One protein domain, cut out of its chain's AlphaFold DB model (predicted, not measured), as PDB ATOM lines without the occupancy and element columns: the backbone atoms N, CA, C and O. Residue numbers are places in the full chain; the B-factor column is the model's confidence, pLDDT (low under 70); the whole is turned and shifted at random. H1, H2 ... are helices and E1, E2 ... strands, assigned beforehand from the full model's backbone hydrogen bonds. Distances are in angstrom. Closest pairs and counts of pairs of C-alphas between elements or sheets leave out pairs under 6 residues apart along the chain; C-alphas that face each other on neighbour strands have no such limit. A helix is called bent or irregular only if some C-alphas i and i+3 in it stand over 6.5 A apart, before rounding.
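AT A GLANCE: This is residues 6 to 127 of the 137 residues of an uncharacterized protein of Desulfovibrio sp. OH1186_COT-070 (UniProt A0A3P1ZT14). A strongly twisted sheet of four strands, in the order E3, E4, E6, E5, has the long helix H4 over one face, two layers in all. Beyond the E3 edge lies a smaller part, the short strand pair E1 and E2 with H1, H2 and H3, and H3 packs on H4. The printed part has 122 residues with four named helices and six named strands, in the order E1, H1, H2, E2, H3, E3, H4, E4, E5, E6. The class is mixed, helices and strands; the large sheet is mixed and the pair E1 and E2 parallel. The whole is compact, with a radius of gyration of the C-alphas of 14.6 A, and rounded, spanning 34 by 33 by 27 A.

IN THESE COORDINATES: In the large sheet, E3 is residues 53 to 56, E4 residues 85 to 90 and 16.5 A long, E6 residues 119 to 126 and 22.7 A, and E5 residues 104 to 112 and 22.0 A. E5 bends by 65 degrees at residue 107. H4, residues 65 to 82, runs 25.5 A from C-alpha 65 at (36.463, 53.408, 29.540). H3 is residues 35 to 45, 13.7 A long; it is irregular, with C-alphas 36 and 39 8.4 A apart. E1 is residues 6 to 8, beginning at C-alpha 6 (21.797, 37.324, 22.636); H1 is residues 11 to 14, H2 residues 17 to 24 and E2 residues 29 to 32. E6 ends at C-alpha 126 (28.873, 39.318, 41.612).

HOW THE PARTS SIT: E3 and E4 are parallel, with N 54 and O 85 2.9 A apart, within hydrogen-bond range. E4 and E6 are antiparallel, with N 88 and O 122 at 2.8 A. E6 and E5, a hairpin, are antiparallel, with N 125 and O 105 at 2.7 A. H4 is on this sheet at a height of 7.0 A, over E4 and along the strands, but only just, at 28 degrees to E4 on the local plane. H3 and H4 touch, closest at the C-alphas of Glu 36 and Ile 71, 4.8 A apart, at a shallow tilt of 29 degrees, the same way. E1 and E3 are near each other. E1 and E2 are parallel, with N 31 and O 6 at 3.2 A. The closest C-alphas of H2 and E2 are those of Thr 22 and Phe 30, 7.0 A apart; H1 and H2 meet only through their link. E1, H1, H2, E2 and E3, H4, E4 are strand-helix-strand units, parallel neighbour strands joined through helices, each with a right-handed crossover. Every O i to N i+4 pair is within hydrogen-bond range in H2 and H4, 5 of 7 in H3, and H1 is too short for one.

THE WHOLE: The C-alphas farthest apart, those of Asp 23 and Asn 102, are 38.9 A apart. The printed part has no cut, and the one long link is E4 to E5, residues 91 to 103. The mean pLDDT of the printed part is 82.0; residues 6 to 16 and 93 to 99 are under 70.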
ATOM      1  N   TYR A   6      20.610  36.687  23.171       59.25
ATOM      2  CA  TYR A   6      21.797  37.324  22.636       59.25
ATOM      3  C   TYR A   6      21.535  38.825  22.511       59.25
ATOM      4  O   TYR A   6      20.502  39.209  21.969       59.25
ATOM      5  N   ILE A   7      22.451  39.639  23.045       60.66
ATOM      6  CA  ILE A   7      22.412  41.107  23.015       60.66
ATOM      7  C   ILE A   7      23.716  41.569  22.368       60.66
ATOM      8  O   ILE A   7      24.797  41.133  22.770       60.66
ATOM      9  N   THR A   8      23.617  42.428  21.358       56.59
ATOM     10  CA  THR A   8      24.741  42.857  20.513       56.59
ATOM     11  C   THR A   8      24.735  44.369  20.305       56.59
ATOM     12  O   THR A   8      23.672  44.977  20.230       56.59
ATOM     13  N   MET A   9      25.928  44.966  20.223       58.34
ATOM     14  CA  MET A   9      26.138  46.411  20.120       58.34
ATOM     15  C   MET A   9      26.963  46.813  18.888       58.34
ATOM     16  O   MET A   9      27.989  46.170  18.643       58.34
ATOM     17  N   PRO A  10      26.677  47.977  18.261       53.91
ATOM     18  CA  PRO A  10      25.383  48.670  18.170       53.91
ATOM     19  C   PRO A  10      24.549  48.105  16.996       53.91
ATOM     20  O   PRO A  10      25.049  47.279  16.235       53.91
ATOM     21  N   ALA A  11      23.284  48.515  16.846       51.38
ATOM     22  CA  ALA A  11      22.352  47.962  15.847       51.38
ATOM     23  C   ALA A  11      22.894  47.996  14.400       51.38
ATOM     24  O   ALA A  11      22.564  47.136  13.583       51.38
ATOM     25  N   GLU A  12      23.780  48.945  14.092       48.38
ATOM     26  CA  GLU A  12      24.439  49.095  12.794       48.38
ATOM     27  C   GLU A  12      25.414  47.950  12.486       48.38
ATOM     28  O   GLU A  12      25.589  47.596  11.320       48.38
ATOM     29  N   ALA A  13      26.016  47.335  13.510       59.03
ATOM     30  CA  ALA A  13      26.946  46.215  13.364       59.03
ATOM     31  C   ALA A  13      26.243  44.865  13.143       59.03
ATOM     32  O   ALA A  13      26.905  43.874  12.867       59.03
ATOM     33  N   VAL A  14      24.914  44.823  13.271       62.78
ATOM     34  CA  VAL A  14      24.111  43.586  13.285       62.78
ATOM     35  C   VAL A  14      23.385  43.358  11.958       62.78
ATOM     36  O   VAL A  14      22.761  42.317  11.739       62.78
ATOM     37  N   LYS A  15      23.442  44.331  11.042       61.44
ATOM     38  CA  LYS A  15      22.703  44.290   9.779       61.44
ATOM     39  C   LYS A  15      23.202  43.129   8.906       61.44
ATOM     40  O   LYS A  15      24.258  43.216   8.293       61.44
ATOM     41  N   GLY A  16      22.411  42.056   8.841       66.81
ATOM     42  CA  GLY A  16      22.726  40.809   8.126       66.81
ATOM     43  C   GLY A  16      23.053  39.622   9.042       66.81
ATOM     44  O   GLY A  16      22.766  38.483   8.676       66.81
ATOM     45  N   ASP A  17      23.540  39.881  10.257       71.19
ATOM     46  CA  ASP A  17      23.891  38.843  11.237       71.19
ATOM     47  C   ASP A  17      22.663  38.253  11.934       71.19
ATOM     48  O   ASP A  17      22.679  37.086  12.326       71.19
ATOM     49  N   GLU A  18      21.575  39.024  12.035       78.69
ATOM     50  CA  GLU A  18      20.306  38.566  12.613       78.69
ATOM     51  C   GLU A  18      19.818  37.283  11.943       78.69
ATOM     52  O   GLU A  18      19.610  36.283  12.626       78.69
ATOM     53  N   LYS A  19      19.720  37.274  10.606       82.81
ATOM     54  CA  LYS A  19      19.227  36.107   9.869       82.81
ATOM     55  C   LYS A  19      20.117  34.884  10.100       82.81
ATOM     56  O   LYS A  19      19.618  33.790  10.344       82.81
ATOM     57  N   ILE A  20      21.437  35.070  10.044       84.50
ATOM     58  CA  ILE A  20      22.406  33.986  10.255       84.50
ATOM     59  C   ILE A  20      22.250  33.405  11.663       84.50
ATOM     60  O   ILE A  20      22.290  32.185  11.834       84.50
ATOM     61  N   PHE A  21      22.067  34.263  12.668       83.25
ATOM     62  CA  PHE A  21      21.871  33.827  14.041       83.25
ATOM     63  C   PHE A  21      20.541  33.095  14.212       83.25
ATOM     64  O   PHE A  21      20.530  31.990  14.749       83.25
ATOM     65  N   THR A  22      19.431  33.662  13.734       84.62
ATOM     66  CA  THR A  22      18.104  33.048  13.874       84.62
ATOM     67  C   THR A  22      18.002  31.722  13.124       84.62
ATOM     68  O   THR A  22      17.361  30.803  13.621       84.62
ATOM     69  N   ASP A  23      18.682  31.578  11.980       89.44
ATOM     70  CA  ASP A  23      18.740  30.316  11.232       89.44
ATOM     71  C   ASP A  23      19.529  29.233  12.000       89.44
ATOM     72  O   ASP A  23      19.159  28.060  11.992       89.44
ATOM     73  N   ARG A  24      20.637  29.604  12.663       89.12
ATOM     74  CA  ARG A  24      21.514  28.661  13.390       89.12
ATOM     75  C   ARG A  24      21.069  28.383  14.824       89.12
ATOM     76  O   ARG A  24      21.461  27.367  15.398       89.12
ATOM     77  N   CYS A  25      20.316  29.293  15.425       87.19
ATOM     78  CA  CYS A  25      19.875  29.242  16.816       87.19
ATOM     79  C   CYS A  25      18.375  29.570  16.925       87.19
ATOM     80  O   CYS A  25      18.015  30.520  17.622       87.19
ATOM     81  N   PRO A  26      17.492  28.792  16.270       86.75
ATOM     82  CA  PRO A  26      16.064  29.109  16.182       86.75
ATOM     83  C   PRO A  26      15.359  29.143  17.547       86.75
ATOM     84  O   PRO A  26      14.412  29.899  17.736       86.75
ATOM     85  N   ASP A  27      15.856  28.381  18.526       86.69
ATOM     86  CA  ASP A  27      15.298  28.330  19.884       86.69
ATOM     87  C   ASP A  27      15.804  29.459  20.802       86.69
ATOM     88  O   ASP A  27      15.414  29.551  21.970       86.69
ATOM     89  N   VAL A  28      16.709  30.312  20.309       85.88
ATOM     90  CA  VAL A  28      17.290  31.418  21.071       85.88
ATOM     91  C   VAL A  28      16.644  32.718  20.626       85.88
ATOM     92  O   VAL A  28      16.787  33.144  19.482       85.88
ATOM     93  N   ARG A  29      15.977  33.408  21.555       85.94
ATOM     94  CA  ARG A  29      15.413  34.724  21.252       85.94
ATOM     95  C   ARG A  29      16.542  35.716  20.971       85.94
ATOM     96  O   ARG A  29      17.378  35.977  21.842       85.94
ATOM     97  N   PHE A  30      16.518  36.287  19.776       84.69
ATOM     98  CA  PHE A  30      17.422  37.347  19.357       84.69
ATOM     99  C   PHE A  30      16.863  38.710  19.778       84.69
ATOM    100  O   PHE A  30      15.691  38.995  19.536       84.69
ATOM    101  N   ILE A  31      17.668  39.530  20.460       86.50
ATOM    102  CA  ILE A  31      17.272  40.872  20.901       86.50
ATOM    103  C   ILE A  31      18.374  41.849  20.491       86.50
ATOM    104  O   ILE A  31      19.489  41.800  21.007       86.50
ATOM    105  N   VAL A  32      18.052  42.774  19.589       85.69
ATOM    106  CA  VAL A  32      18.959  43.867  19.221       85.69
ATOM    107  C   VAL A  32      18.760  45.015  20.202       85.69
ATOM    108  O   VAL A  32      17.683  45.610  20.247       85.69
ATOM    109  N   ALA A  33      19.778  45.307  21.009       85.00
ATOM    110  CA  ALA A  33      19.753  46.421  21.948       85.00
ATOM    111  C   ALA A  33      21.157  46.804  22.427       85.00
ATOM    112  O   ALA A  33      22.079  45.991  22.398       85.00
ATOM    113  N   ASP A  34      21.293  48.030  22.930       87.06
ATOM    114  CA  ASP A  34      22.527  48.511  23.540       87.06
ATOM    115  C   ASP A  34      22.794  47.805  24.888       87.06
ATOM    116  O   ASP A  34      21.900  47.673  25.728       87.06
ATOM    117  N   ALA A  35      24.027  47.340  25.120       87.56
ATOM    118  CA  ALA A  35      24.404  46.710  26.386       87.56
ATOM    119  C   ALA A  35      24.518  47.723  27.543       87.56
ATOM    120  O   ALA A  35      24.449  47.315  28.702       87.56
ATOM    121  N   GLU A  36      24.645  49.022  27.249       89.94
ATOM    122  CA  GLU A  36      24.495  50.125  28.209       89.94
ATOM    123  C   GLU A  36      23.037  50.296  28.688       89.94
ATOM    124  O   GLU A  36      22.794  51.041  29.635       89.94
ATOM    125  N   GLU A  37      22.073  49.583  28.091       90.88
ATOM    126  CA  GLU A  37      20.653  49.578  28.481       90.88
ATOM    127  C   GLU A  37      20.156  48.192  28.935       90.88
ATOM    128  O   GLU A  37      18.946  47.941  29.021       90.88
ATOM    129  N   LEU A  38      21.077  47.266  29.225       90.38
ATOM    130  CA  LEU A  38      20.792  45.853  29.488       90.38
ATOM    131  C   LEU A  38      19.645  45.638  30.491       90.38
ATOM    132  O   LEU A  38      18.781  44.785  30.266       90.38
ATOM    133  N   LYS A  39      19.590  46.394  31.594       92.12
ATOM    134  CA  LYS A  39      18.524  46.245  32.592       92.12
ATOM    135  C   LYS A  39      17.157  46.582  32.002       92.12
ATOM    136  O   LYS A  39      16.205  45.830  32.216       92.12
ATOM    137  N   THR A  40      17.052  47.704  31.297       92.69
ATOM    138  CA  THR A  40      15.805  48.178  30.681       92.69
ATOM    139  C   THR A  40      15.312  47.183  29.639       92.69
ATOM    140  O   THR A  40      14.141  46.802  29.653       92.69
ATOM    141  N   VAL A  41      16.224  46.678  28.807       91.38
ATOM    142  CA  VAL A  41      15.935  45.654  27.798       91.38
ATOM    143  C   VAL A  41      15.386  44.395  28.459       91.38
ATOM    144  O   VAL A  41      14.335  43.899  28.071       91.38
ATOM    145  N   LEU A  42      16.030  43.892  29.511       90.81
ATOM    146  CA  LEU A  42      15.562  42.686  30.192       90.81
ATOM    147  C   LEU A  42      14.256  42.909  30.964       90.81
ATOM    148  O   LEU A  42      13.452  41.984  31.090       90.81
ATOM    149  N   ASP A  43      14.028  44.098  31.524       91.94
ATOM    150  CA  ASP A  43      12.761  44.457  32.175       91.94
ATOM    151  C   ASP A  43      11.602  44.476  31.160       91.94
ATOM    152  O   ASP A  43      10.517  44.002  31.496       91.94
ATOM    153  N   ARG A  44      11.850  44.911  29.918       92.31
ATOM    154  CA  ARG A  44      10.868  44.922  28.822       92.31
ATOM    155  C   ARG A  44      10.655  43.546  28.188       92.31
ATOM    156  O   ARG A  44       9.526  43.092  28.050       92.31
ATOM    157  N   GLU A  45      11.735  42.881  27.790       88.75
ATOM    158  CA  GLU A  45      11.679  41.665  26.970       88.75
ATOM    159  C   GLU A  45      11.410  40.406  27.812       88.75
ATOM    160  O   GLU A  45      10.796  39.455  27.322       88.75
ATOM    161  N   VAL A  46      11.853  40.386  29.077       87.88
ATOM    162  CA  VAL A  46      11.677  39.261  30.016       87.88
ATOM    163  C   VAL A  46      11.346  39.698  31.440       87.88
ATOM    164  O   VAL A  46      12.150  39.515  32.366       87.88
ATOM    165  N   PRO A  47      10.144  40.238  31.666       90.62
ATOM    166  CA  PRO A  47       9.749  40.731  32.977       90.62
ATOM    167  C   PRO A  47       9.749  39.614  34.032       90.62
ATOM    168  O   PRO A  47       9.274  38.500  33.807       90.62
ATOM    169  N   GLY A  48      10.315  39.913  35.206       87.19
ATOM    170  CA  GLY A  48      10.263  39.050  36.395       87.19
ATOM    171  C   GLY A  48      11.054  37.736  36.323       87.19
ATOM    172  O   GLY A  48      11.025  36.955  37.273       87.19
ATOM    173  N   LYS A  49      11.771  37.458  35.227       88.94
ATOM    174  CA  LYS A  49      12.543  36.216  35.081       88.94
ATOM    175  C   LYS A  49      13.919  36.327  35.743       88.94
ATOM    176  O   LYS A  49      14.651  37.295  35.516       88.94
ATOM    177  N   LYS A  50      14.279  35.298  36.526       90.19
ATOM    178  CA  LYS A  50      15.649  35.085  37.020       90.19
ATOM    179  C   LYS A  50      16.592  34.769  35.861       90.19
ATOM    180  O   LYS A  50      16.171  34.203  34.852       90.19
ATOM    181  N   ILE A  51      17.867  35.089  36.047       88.50
ATOM    182  CA  ILE A  51      18.930  34.830  35.076       88.50
ATOM    183  C   ILE A  51      19.918  33.852  35.699       88.50
ATOM    184  O   ILE A  51      20.297  33.990  36.858       88.50
ATOM    185  N   SER A  52      20.314  32.832  34.941       89.81
ATOM    186  CA  SER A  52      21.320  31.864  35.395       89.81
ATOM    187  C   SER A  52      22.738  32.347  35.101       89.81
ATOM    188  O   SER A  52      23.631  32.171  35.926       89.81
ATOM    189  N   ALA A  53      22.945  32.968  33.940       89.81
ATOM    190  CA  ALA A  53      24.222  33.541  33.552       89.81
ATOM    191  C   ALA A  53      24.045  34.642  32.500       89.81
ATOM    192  O   ALA A  53      23.066  34.636  31.755       89.81
ATOM    193  N   VAL A  54      25.023  35.542  32.422       89.31
ATOM    194  CA  VAL A  54      25.190  36.492  31.316       89.31
ATOM    195  C   VAL A  54      26.490  36.143  30.606       89.31
ATOM    196  O   VAL A  54      27.553  36.236  31.210       89.31
ATOM    197  N   VAL A  55      26.415  35.729  29.342       88.69
ATOM    198  CA  VAL A  55      27.597  35.406  28.531       88.69
ATOM    199  C   VAL A  55      27.886  36.581  27.604       88.69
ATOM    200  O   VAL A  55      27.057  36.910  26.762       88.69
ATOM    201  N   SER A  56      29.045  37.217  27.758       86.06
ATOM    202  CA  SER A  56      29.456  38.369  26.954       86.06
ATOM    203  C   SER A  56      30.663  38.034  26.086       86.06
ATOM    204  O   SER A  56      31.653  37.476  26.561       86.06
ATOM    205  N   SER A  57      30.599  38.429  24.816       83.88
ATOM    206  CA  SER A  57      31.727  38.445  23.878       83.88
ATOM    207  C   SER A  57      32.139  39.870  23.497       83.88
ATOM    208  O   SER A  57      32.860  40.059  22.517       83.88
ATOM    209  N   LEU A  58      31.671  40.881  24.242       84.06
ATOM    210  CA  LEU A  58      31.930  42.281  23.917       84.06
ATOM    211  C   LEU A  58      33.436  42.582  23.935       84.06
ATOM    212  O   LEU A  58      34.150  42.147  24.849       84.06
ATOM    213  N   PRO A  59      33.944  43.358  22.961       79.62
ATOM    214  CA  PRO A  59      35.355  43.690  22.885       79.62
ATOM    215  C   PRO A  59      35.688  44.837  23.849       79.62
ATOM    216  O   PRO A  59      36.063  45.924  23.430       79.62
ATOM    217  N   PHE A  60      35.626  44.595  25.163       78.50
ATOM    218  CA  PHE A  60      35.892  45.603  26.208       78.50
ATOM    219  C   PHE A  60      37.226  46.360  26.067       78.50
ATOM    220  O   PHE A  60      37.384  47.428  26.638       78.50
ATOM    221  N   ARG A  61      38.184  45.837  25.288       74.56
ATOM    222  CA  ARG A  61      39.442  46.530  24.961       74.56
ATOM    223  C   ARG A  61      39.262  47.716  24.016       74.56
ATOM    224  O   ARG A  61      40.035  48.660  24.097       74.56
ATOM    225  N   THR A  62      38.335  47.614  23.070       77.44
ATOM    226  CA  THR A  62      38.054  48.666  22.084       77.44
ATOM    227  C   THR A  62      36.879  49.535  22.521       77.44
ATOM    228  O   THR A  62      36.676  50.608  21.964       77.44
ATOM    229  N   LEU A  63      36.112  49.093  23.523       77.50
ATOM    230  CA  LEU A  63      35.127  49.928  24.198       77.50
ATOM    231  C   LEU A  63      35.861  50.962  25.064       77.50
ATOM    232  O   LEU A  63      36.701  50.614  25.891       77.50
ATOM    233  N   GLY A  64      35.552  52.246  24.865       81.25
ATOM    234  CA  GLY A  64      36.109  53.317  25.691       81.25
ATOM    235  C   GLY A  64      35.770  53.126  27.179       81.25
ATOM    236  O   GLY A  64      34.745  52.514  27.500       81.25
ATOM    237  N   PRO A  65      36.582  53.673  28.102       82.69
ATOM    238  CA  PRO A  65      36.463  53.408  29.540       82.69
ATOM    239  C   PRO A  65      35.071  53.735  30.099       82.69
ATOM    240  O   PRO A  65      34.519  52.953  30.867       82.69
ATOM    241  N   ARG A  66      34.456  54.833  29.641       86.88
ATOM    242  CA  ARG A  66      33.099  55.238  30.038       86.88
ATOM    243  C   ARG A  66      32.038  54.188  29.682       86.88
ATOM    244  O   ARG A  66      31.223  53.838  30.525       86.88
ATOM    245  N   ARG A  67      32.065  53.675  28.448       86.06
ATOM    246  CA  ARG A  67      31.114  52.657  27.972       86.06
ATOM    247  C   ARG A  67      31.312  51.338  28.711       86.06
ATOM    248  O   ARG A  67      30.344  50.711  29.122       86.06
ATOM    249  N   THR A  68      32.565  50.946  28.928       85.38
ATOM    250  CA  THR A  68      32.893  49.763  29.730       85.38
ATOM    251  C   THR A  68      32.309  49.865  31.139       85.38
ATOM    252  O   THR A  68      31.638  48.934  31.578       85.38
ATOM    253  N   GLU A  69      32.484  50.998  31.823       86.62
ATOM    254  CA  GLU A  69      31.934  51.202  33.169       86.62
ATOM    255  C   GLU A  69      30.396  51.175  33.185       86.62
ATOM    256  O   GLU A  69      29.804  50.530  34.052       86.62
ATOM    257  N   ASN A  70      29.739  51.796  32.200       89.25
ATOM    258  CA  ASN A  70      28.279  51.768  32.074       89.25
ATOM    259  C   ASN A  70      27.741  50.339  31.901       89.25
ATOM    260  O   ASN A  70      26.832  49.931  32.622       89.25
ATOM    261  N   ILE A  71      28.347  49.547  31.011       88.56
ATOM    262  CA  ILE A  71      27.963  48.144  30.787       88.56
ATOM    263  C   ILE A  71      28.173  47.314  32.058       88.56
ATOM    264  O   ILE A  71      27.322  46.508  32.431       88.56
ATOM    265  N   LEU A  72      29.297  47.511  32.756       87.88
ATOM    266  CA  LEU A  72      29.584  46.811  34.009       87.88
ATOM    267  C   LEU A  72      28.587  47.179  35.117       87.88
ATOM    268  O   LEU A  72      28.209  46.314  35.909       87.88
ATOM    269  N   ARG A  73      28.134  48.437  35.162       89.75
ATOM    270  CA  ARG A  73      27.088  48.894  36.083       89.75
ATOM    271  C   ARG A  73      25.741  48.244  35.778       89.75
ATOM    272  O   ARG A  73      25.105  47.729  36.694       89.75
ATOM    273  N   GLU A  74      25.316  48.233  34.519       91.19
ATOM    274  CA  GLU A  74      24.072  47.573  34.107       91.19
ATOM    275  C   GLU A  74      24.090  46.070  34.415       91.19
ATOM    276  O   GLU A  74      23.119  45.515  34.933       91.19
ATOM    277  N   LEU A  75      25.227  45.420  34.159       90.00
ATOM    278  CA  LEU A  75      25.452  44.017  34.477       90.00
ATOM    279  C   LEU A  75      25.320  43.747  35.985       90.00
ATOM    280  O   LEU A  75      24.597  42.832  36.372       90.00
ATOM    281  N   ASP A  76      25.956  44.555  36.840       88.88
ATOM    282  CA  ASP A  76      25.828  44.448  38.302       88.88
ATOM    283  C   ASP A  76      24.372  44.627  38.766       88.88
ATOM    284  O   ASP A  76      23.863  43.805  39.531       88.88
ATOM    285  N   LEU A  77      23.656  45.631  38.244       90.69
ATOM    286  CA  LEU A  77      22.241  45.863  38.564       90.69
ATOM    287  C   LEU A  77      21.363  44.657  38.206       90.69
ATOM    288  O   LEU A  77      20.508  44.239  38.995       90.69
ATOM    289  N   VAL A  78      21.577  44.082  37.024       90.88
ATOM    290  CA  VAL A  78      20.847  42.904  36.548       90.88
ATOM    291  C   VAL A  78      21.139  41.691  37.420       90.88
ATOM    292  O   VAL A  78      20.198  41.020  37.848       90.88
ATOM    293  N   LEU A  79      22.406  41.429  37.733       89.81
ATOM    294  CA  LEU A  79      22.817  40.267  38.522       89.81
ATOM    295  C   LEU A  79      22.343  40.360  39.974       89.81
ATOM    296  O   LEU A  79      21.885  39.362  40.526       89.81
ATOM    297  N   ARG A  80      22.359  41.551  40.584       88.44
ATOM    298  CA  ARG A  80      21.793  41.766  41.929       88.44
ATOM    299  C   ARG A  80      20.288  41.527  41.959       88.44
ATOM    300  O   ARG A  80      19.788  40.873  42.870       88.44
ATOM    301  N   LYS A  81      19.559  42.041  40.963       90.25
ATOM    302  CA  LYS A  81      18.092  41.935  40.905       90.25
ATOM    303  C   LYS A  81      17.621  40.531  40.512       90.25
ATOM    304  O   LYS A  81      16.589  40.073  40.996       90.25
ATOM    305  N   ARG A  82      18.327  39.867  39.594       89.56
ATOM    306  CA  ARG A  82      17.848  38.653  38.904       89.56
ATOM    307  C   ARG A  82      18.693  37.407  39.163       89.56
ATOM    308  O   ARG A  82      18.273  36.317  38.770       89.56
ATOM    309  N   GLY A  83      19.823  37.549  39.850       89.56
ATOM    310  CA  GLY A  83      20.781  36.482  40.122       89.56
ATOM    311  C   GLY A  83      21.665  36.139  38.922       89.56
ATOM    312  O   GLY A  83      21.685  36.837  37.910       89.56
ATOM    313  N   GLY A  84      22.382  35.023  39.057       88.69
ATOM    314  CA  GLY A  84      23.239  34.463  38.017       88.69
ATOM    315  C   GLY A  84      24.700  34.889  38.125       88.69
ATOM    316  O   GLY A  84      25.124  35.492  39.110       88.69
ATOM    317  N   MET A  85      25.482  34.534  37.106       89.06
ATOM    318  CA  MET A  85      26.910  34.847  37.028       89.06
ATOM    319  C   MET A  85      27.296  35.407  35.655       89.06
ATOM    320  O   MET A  85      26.783  34.930  34.640       89.06
ATOM    321  N   PRO A  86      28.218  36.373  35.573       90.00
ATOM    322  CA  PRO A  86      28.796  36.748  34.300       90.00
ATOM    323  C   PRO A  86      29.867  35.760  33.841       90.00
ATOM    324  O   PRO A  86      30.673  35.254  34.626       90.00
ATOM    325  N   ILE A  87      29.884  35.535  32.534       89.31
ATOM    326  CA  ILE A  87      30.856  34.738  31.801       89.31
ATOM    327  C   ILE A  87      31.374  35.614  30.661       89.31
ATOM    328  O   ILE A  87      30.601  36.061  29.818       89.31
ATOM    329  N   GLN A  88      32.678  35.856  30.621       87.94
ATOM    330  CA  GLN A  88      33.332  36.587  29.542       87.94
ATOM    331  C   GLN A  88      34.028  35.613  28.599       87.94
ATOM    332  O   GLN A  88      34.835  34.796  29.033       87.94
ATOM    333  N   TYR A  89      33.775  35.756  27.304       85.19
ATOM    334  CA  TYR A  89      34.494  35.089  26.226       85.19
ATOM    335  C   TYR A  89      35.369  36.106  25.480       85.19
ATOM    336  O   TYR A  89      34.901  37.194  25.133       85.19
ATOM    337  N   ARG A  90      36.650  35.798  25.233       81.44
ATOM    338  CA  ARG A  90      37.575  36.701  24.517       81.44
ATOM    339  C   ARG A  90      38.749  35.975  23.865       81.44
ATOM    340  O   ARG A  90      39.288  35.036  24.429       81.44
ATOM    341  N   TYR A  91      39.258  36.497  22.750       79.19
ATOM    342  CA  TYR A  91      40.468  35.975  22.087       79.19
ATOM    343  C   TYR A  91      41.795  36.538  22.638       79.19
ATOM    344  O   TYR A  91      42.881  36.099  22.272       79.19
ATOM    345  N   ALA A  92      41.747  37.527  23.535       71.50
ATOM    346  CA  ALA A  92      42.949  38.160  24.081       71.50
ATOM    347  C   ALA A  92      43.531  37.365  25.269       71.50
ATOM    348  O   ALA A  92      43.274  37.689  26.427       71.50
ATOM    349  N   LEU A  93      44.352  36.351  24.978       68.12
ATOM    350  CA  LEU A  93      44.901  35.400  25.964       68.12
ATOM    351  C   LEU A  93      45.905  35.997  26.976       68.12
ATOM    352  O   LEU A  93      46.108  35.427  28.048       68.12
ATOM    353  N   ARG A  94      46.562  37.123  26.659       63.34
ATOM    354  CA  ARG A  94      47.649  37.685  27.494       63.34
ATOM    355  C   ARG A  94      47.178  38.516  28.695       63.34
ATOM    356  O   ARG A  94      47.963  38.747  29.603       63.34
ATOM    357  N   LEU A  95      45.917  38.944  28.728       60.97
ATOM    358  CA  LEU A  95      45.364  39.767  29.811       60.97
ATOM    359  C   LEU A  95      44.534  38.891  30.757       60.97
ATOM    360  O   LEU A  95      43.680  38.133  30.294       60.97
ATOM    361  N   LYS A  96      44.765  39.002  32.067       59.50
ATOM    362  CA  LYS A  96      43.945  38.338  33.090       59.50
ATOM    363  C   LYS A  96      42.784  39.254  33.495       59.50
ATOM    364  O   LYS A  96      43.010  40.431  33.744       59.50
ATOM    365  N   PHE A  97      41.572  38.710  33.525       61.38
ATOM    366  CA  PHE A  97      40.382  39.250  34.185       61.38
ATOM    367  C   PHE A  97      39.987  40.704  33.846       61.38
ATOM    368  O   PHE A  97      39.956  41.559  34.723       61.38
ATOM    369  N   PRO A  98      39.588  41.006  32.598       62.75
ATOM    370  CA  PRO A  98      39.285  42.373  32.159       62.75
ATOM    371  C   PRO A  98      38.048  42.984  32.831       62.75
ATOM    372  O   PRO A  98      37.901  44.199  32.823       62.75
ATOM    373  N   LEU A  99      37.156  42.153  33.376       69.75
ATOM    374  CA  LEU A  99      35.982  42.614  34.117       69.75
ATOM    375  C   LEU A  99      36.215  42.656  35.628       69.75
ATOM    376  O   LEU A  99      35.288  42.984  36.359       69.75
ATOM    377  N   GLN A 100      37.409  42.287  36.111       74.12
ATOM    378  CA  GLN A 100      37.701  42.334  37.537       74.12
ATOM    379  C   GLN A 100      37.621  43.777  38.026       74.12
ATOM    380  O   GLN A 100      38.365  44.645  37.577       74.12
ATOM    381  N   ASN A 101      36.718  44.009  38.966       74.94
ATOM    382  CA  ASN A 101      36.554  45.268  39.676       74.94
ATOM    383  C   ASN A 101      35.870  44.986  41.024       74.94
ATOM    384  O   ASN A 101      35.588  43.832  41.360       74.94
ATOM    385  N   ASN A 102      35.532  46.035  41.771       70.38
ATOM    386  CA  ASN A 102      34.831  45.916  43.057       70.38
ATOM    387  C   ASN A 102      33.431  45.266  42.942       70.38
ATOM    388  O   ASN A 102      32.810  44.952  43.954       70.38
ATOM    389  N   ARG A 103      32.919  45.052  41.722       80.94
ATOM    390  CA  ARG A 103      31.610  44.446  41.436       80.94
ATOM    391  C   ARG A 103      31.709  43.002  40.959       80.94
ATOM    392  O   ARG A 103      30.734  42.276  41.105       80.94
ATOM    393  N   LEU A 104      32.839  42.574  40.395       82.25
ATOM    394  CA  LEU A 104      33.008  41.256  39.785       82.25
ATOM    395  C   LEU A 104      34.330  40.616  40.203       82.25
ATOM    396  O   LEU A 104      35.415  41.051  39.815       82.25
ATOM    397  N   THR A 105      34.235  39.518  40.948       85.50
ATOM    398  CA  THR A 105      35.398  38.732  41.371       85.50
ATOM    399  C   THR A 105      35.563  37.515  40.465       85.50
ATOM    400  O   THR A 105      34.624  36.726  40.355       85.50
ATOM    401  N   PRO A 106      36.722  37.297  39.827       84.88
ATOM    402  CA  PRO A 106      36.949  36.093  39.035       84.88
ATOM    403  C   PRO A 106      36.817  34.812  39.869       84.88
ATOM    404  O   PRO A 106      37.280  34.756  41.006       84.88
ATOM    405  N   ILE A 107      36.198  33.774  39.301       87.56
ATOM    406  CA  ILE A 107      36.037  32.453  39.935       87.56
ATOM    407  C   ILE A 107      36.838  31.390  39.185       87.56
ATOM    408  O   ILE A 107      37.519  30.581  39.806       87.56
ATOM    409  N   SER A 108      36.736  31.359  37.856       84.81
ATOM    410  CA  SER A 108      37.372  30.323  37.043       84.81
ATOM    411  C   SER A 108      37.802  30.867  35.688       84.81
ATOM    412  O   SER A 108      37.274  31.872  35.204       84.81
ATOM    413  N   THR A 109      38.775  30.195  35.076       87.88
ATOM    414  CA  THR A 109      39.207  30.472  33.709       87.88
ATOM    415  C   THR A 109      39.475  29.171  32.966       87.88
ATOM    416  O   THR A 109      39.951  28.201  33.551       87.88
ATOM    417  N   SER A 110      39.165  29.158  31.673       88.19
ATOM    418  CA  SER A 110      39.456  28.054  30.764       88.19
ATOM    419  C   SER A 110      39.893  28.591  29.402       88.19
ATOM    420  O   SER A 110      39.534  29.708  29.019       88.19
ATOM    421  N   ILE A 111      40.686  27.807  28.674       86.44
ATOM    422  CA  ILE A 111      41.108  28.113  27.306       86.44
ATOM    423  C   ILE A 111      40.435  27.114  26.364       86.44
ATOM    424  O   ILE A 111      40.585  25.903  26.509       86.44
ATOM    425  N   VAL A 112      39.704  27.635  25.384       85.38
ATOM    426  CA  VAL A 112      39.071  26.881  24.304       85.38
ATOM    427  C   VAL A 112      40.069  26.771  23.154       85.38
ATOM    428  O   VAL A 112      40.156  27.649  22.295       85.38
ATOM    429  N   TRP A 113      40.846  25.686  23.167       86.38
ATOM    430  CA  TRP A 113      41.889  25.394  22.174       86.38
ATOM    431  C   TRP A 113      41.350  25.034  20.788       86.38
ATOM    432  O   TRP A 113      42.062  25.196  19.805       86.38
ATOM    433  N   GLY A 114      40.094  24.583  20.703       84.19
ATOM    434  CA  GLY A 114      39.431  24.290  19.428       84.19
ATOM    435  C   GLY A 114      39.139  25.528  18.571       84.19
ATOM    436  O   GLY A 114      38.748  25.383  17.419       84.19
ATOM    437  N   ASN A 115      39.341  26.735  19.112       77.50
ATOM    438  CA  ASN A 115      39.215  27.981  18.363       77.50
ATOM    439  C   ASN A 115      40.591  28.412  17.835       77.50
ATOM    440  O   ASN A 115      41.588  28.309  18.548       77.50
ATOM    441  N   LEU A 116      40.648  28.943  16.610       78.38
ATOM    442  CA  LEU A 116      41.848  29.568  16.051       78.38
ATOM    443  C   LEU A 116      41.542  31.042  15.716       78.38
ATOM    444  O   LEU A 116      40.774  31.291  14.788       78.38
ATOM    445  N   PRO A 117      42.106  32.024  16.449       79.62
ATOM    446  CA  PRO A 117      42.989  31.872  17.610       79.62
ATOM    447  C   PRO A 117      42.260  31.305  18.849       79.62
ATOM    448  O   PRO A 117      41.038  31.441  18.940       79.62
ATOM    449  N   PRO A 118      42.972  30.700  19.825       83.06
ATOM    450  CA  PRO A 118      42.336  30.159  21.023       83.06
ATOM    451  C   PRO A 118      41.596  31.243  21.797       83.06
ATOM    452  O   PRO A 118      42.066  32.378  21.925       83.06
ATOM    453  N   ALA A 119      40.439  30.883  22.341       84.88
ATOM    454  CA  ALA A 119      39.647  31.792  23.153       84.88
ATOM    455  C   ALA A 119      39.833  31.497  24.638       84.88
ATOM    456  O   ALA A 119      39.999  30.354  25.048       84.88
ATOM    457  N   ARG A 120      39.771  32.535  25.460       86.94
ATOM    458  CA  ARG A 120      39.693  32.436  26.912       86.94
ATOM    459  C   ARG A 120      38.259  32.686  27.358       86.94
ATOM    460  O   ARG A 120      37.618  33.629  26.897       86.94
ATOM    461  N   VAL A 121      37.805  31.853  28.287       88.12
ATOM    462  CA  VAL A 121      36.538  31.991  29.001       88.12
ATOM    463  C   VAL A 121      36.840  32.256  30.470       88.12
ATOM    464  O   VAL A 121      37.683  31.581  31.063       88.12
ATOM    465  N   GLU A 122      36.185  33.253  31.050       89.44
ATOM    466  CA  GLU A 122      36.354  33.675  32.444       89.44
ATOM    467  C   GLU A 122      34.973  33.777  33.099       89.44
ATOM    468  O   GLU A 122      34.095  34.452  32.567       89.44
ATOM    469  N   SER A 123      34.759  33.115  34.237       89.88
ATOM    470  CA  SER A 123      33.521  33.244  35.020       89.88
ATOM    471  C   SER A 123      33.755  34.112  36.249       89.88
ATOM    472  O   SER A 123      34.811  34.023  36.880       89.88
ATOM    473  N   TYR A 124      32.747  34.881  36.646       89.19
ATOM    474  CA  TYR A 124      32.845  35.829  37.752       89.19
ATOM    475  C   TYR A 124      31.731  35.620  38.772       89.19
ATOM    476  O   TYR A 124      30.651  35.122  38.462       89.19
ATOM    477  N   ARG A 125      31.987  36.043  40.003       87.75
ATOM    478  CA  ARG A 125      30.988  36.204  41.050       87.75
ATOM    479  C   ARG A 125      30.593  37.673  41.106       87.75
ATOM    480  O   ARG A 125      31.500  38.506  41.151       87.75
ATOM    481  N   PRO A 126      29.296  37.998  41.167       82.94
ATOM    482  CA  PRO A 126      28.873  39.318  41.612       82.94
ATOM    483  C   PRO A 126      29.410  39.582  43.026       82.94
ATOM    484  O   PRO A 126      29.365  38.699  43.887       82.94
ATOM    485  N   GLY A 127      29.937  40.779  43.261       71.88
ATOM    486  CA  GLY A 127      30.413  41.217  44.565       71.88
ATOM    487  C   GLY A 127      29.248  41.333  45.544       71.88
ATOM    488  O   GLY A 127      28.235  41.977  45.261       71.88
TER     489      GLY A 127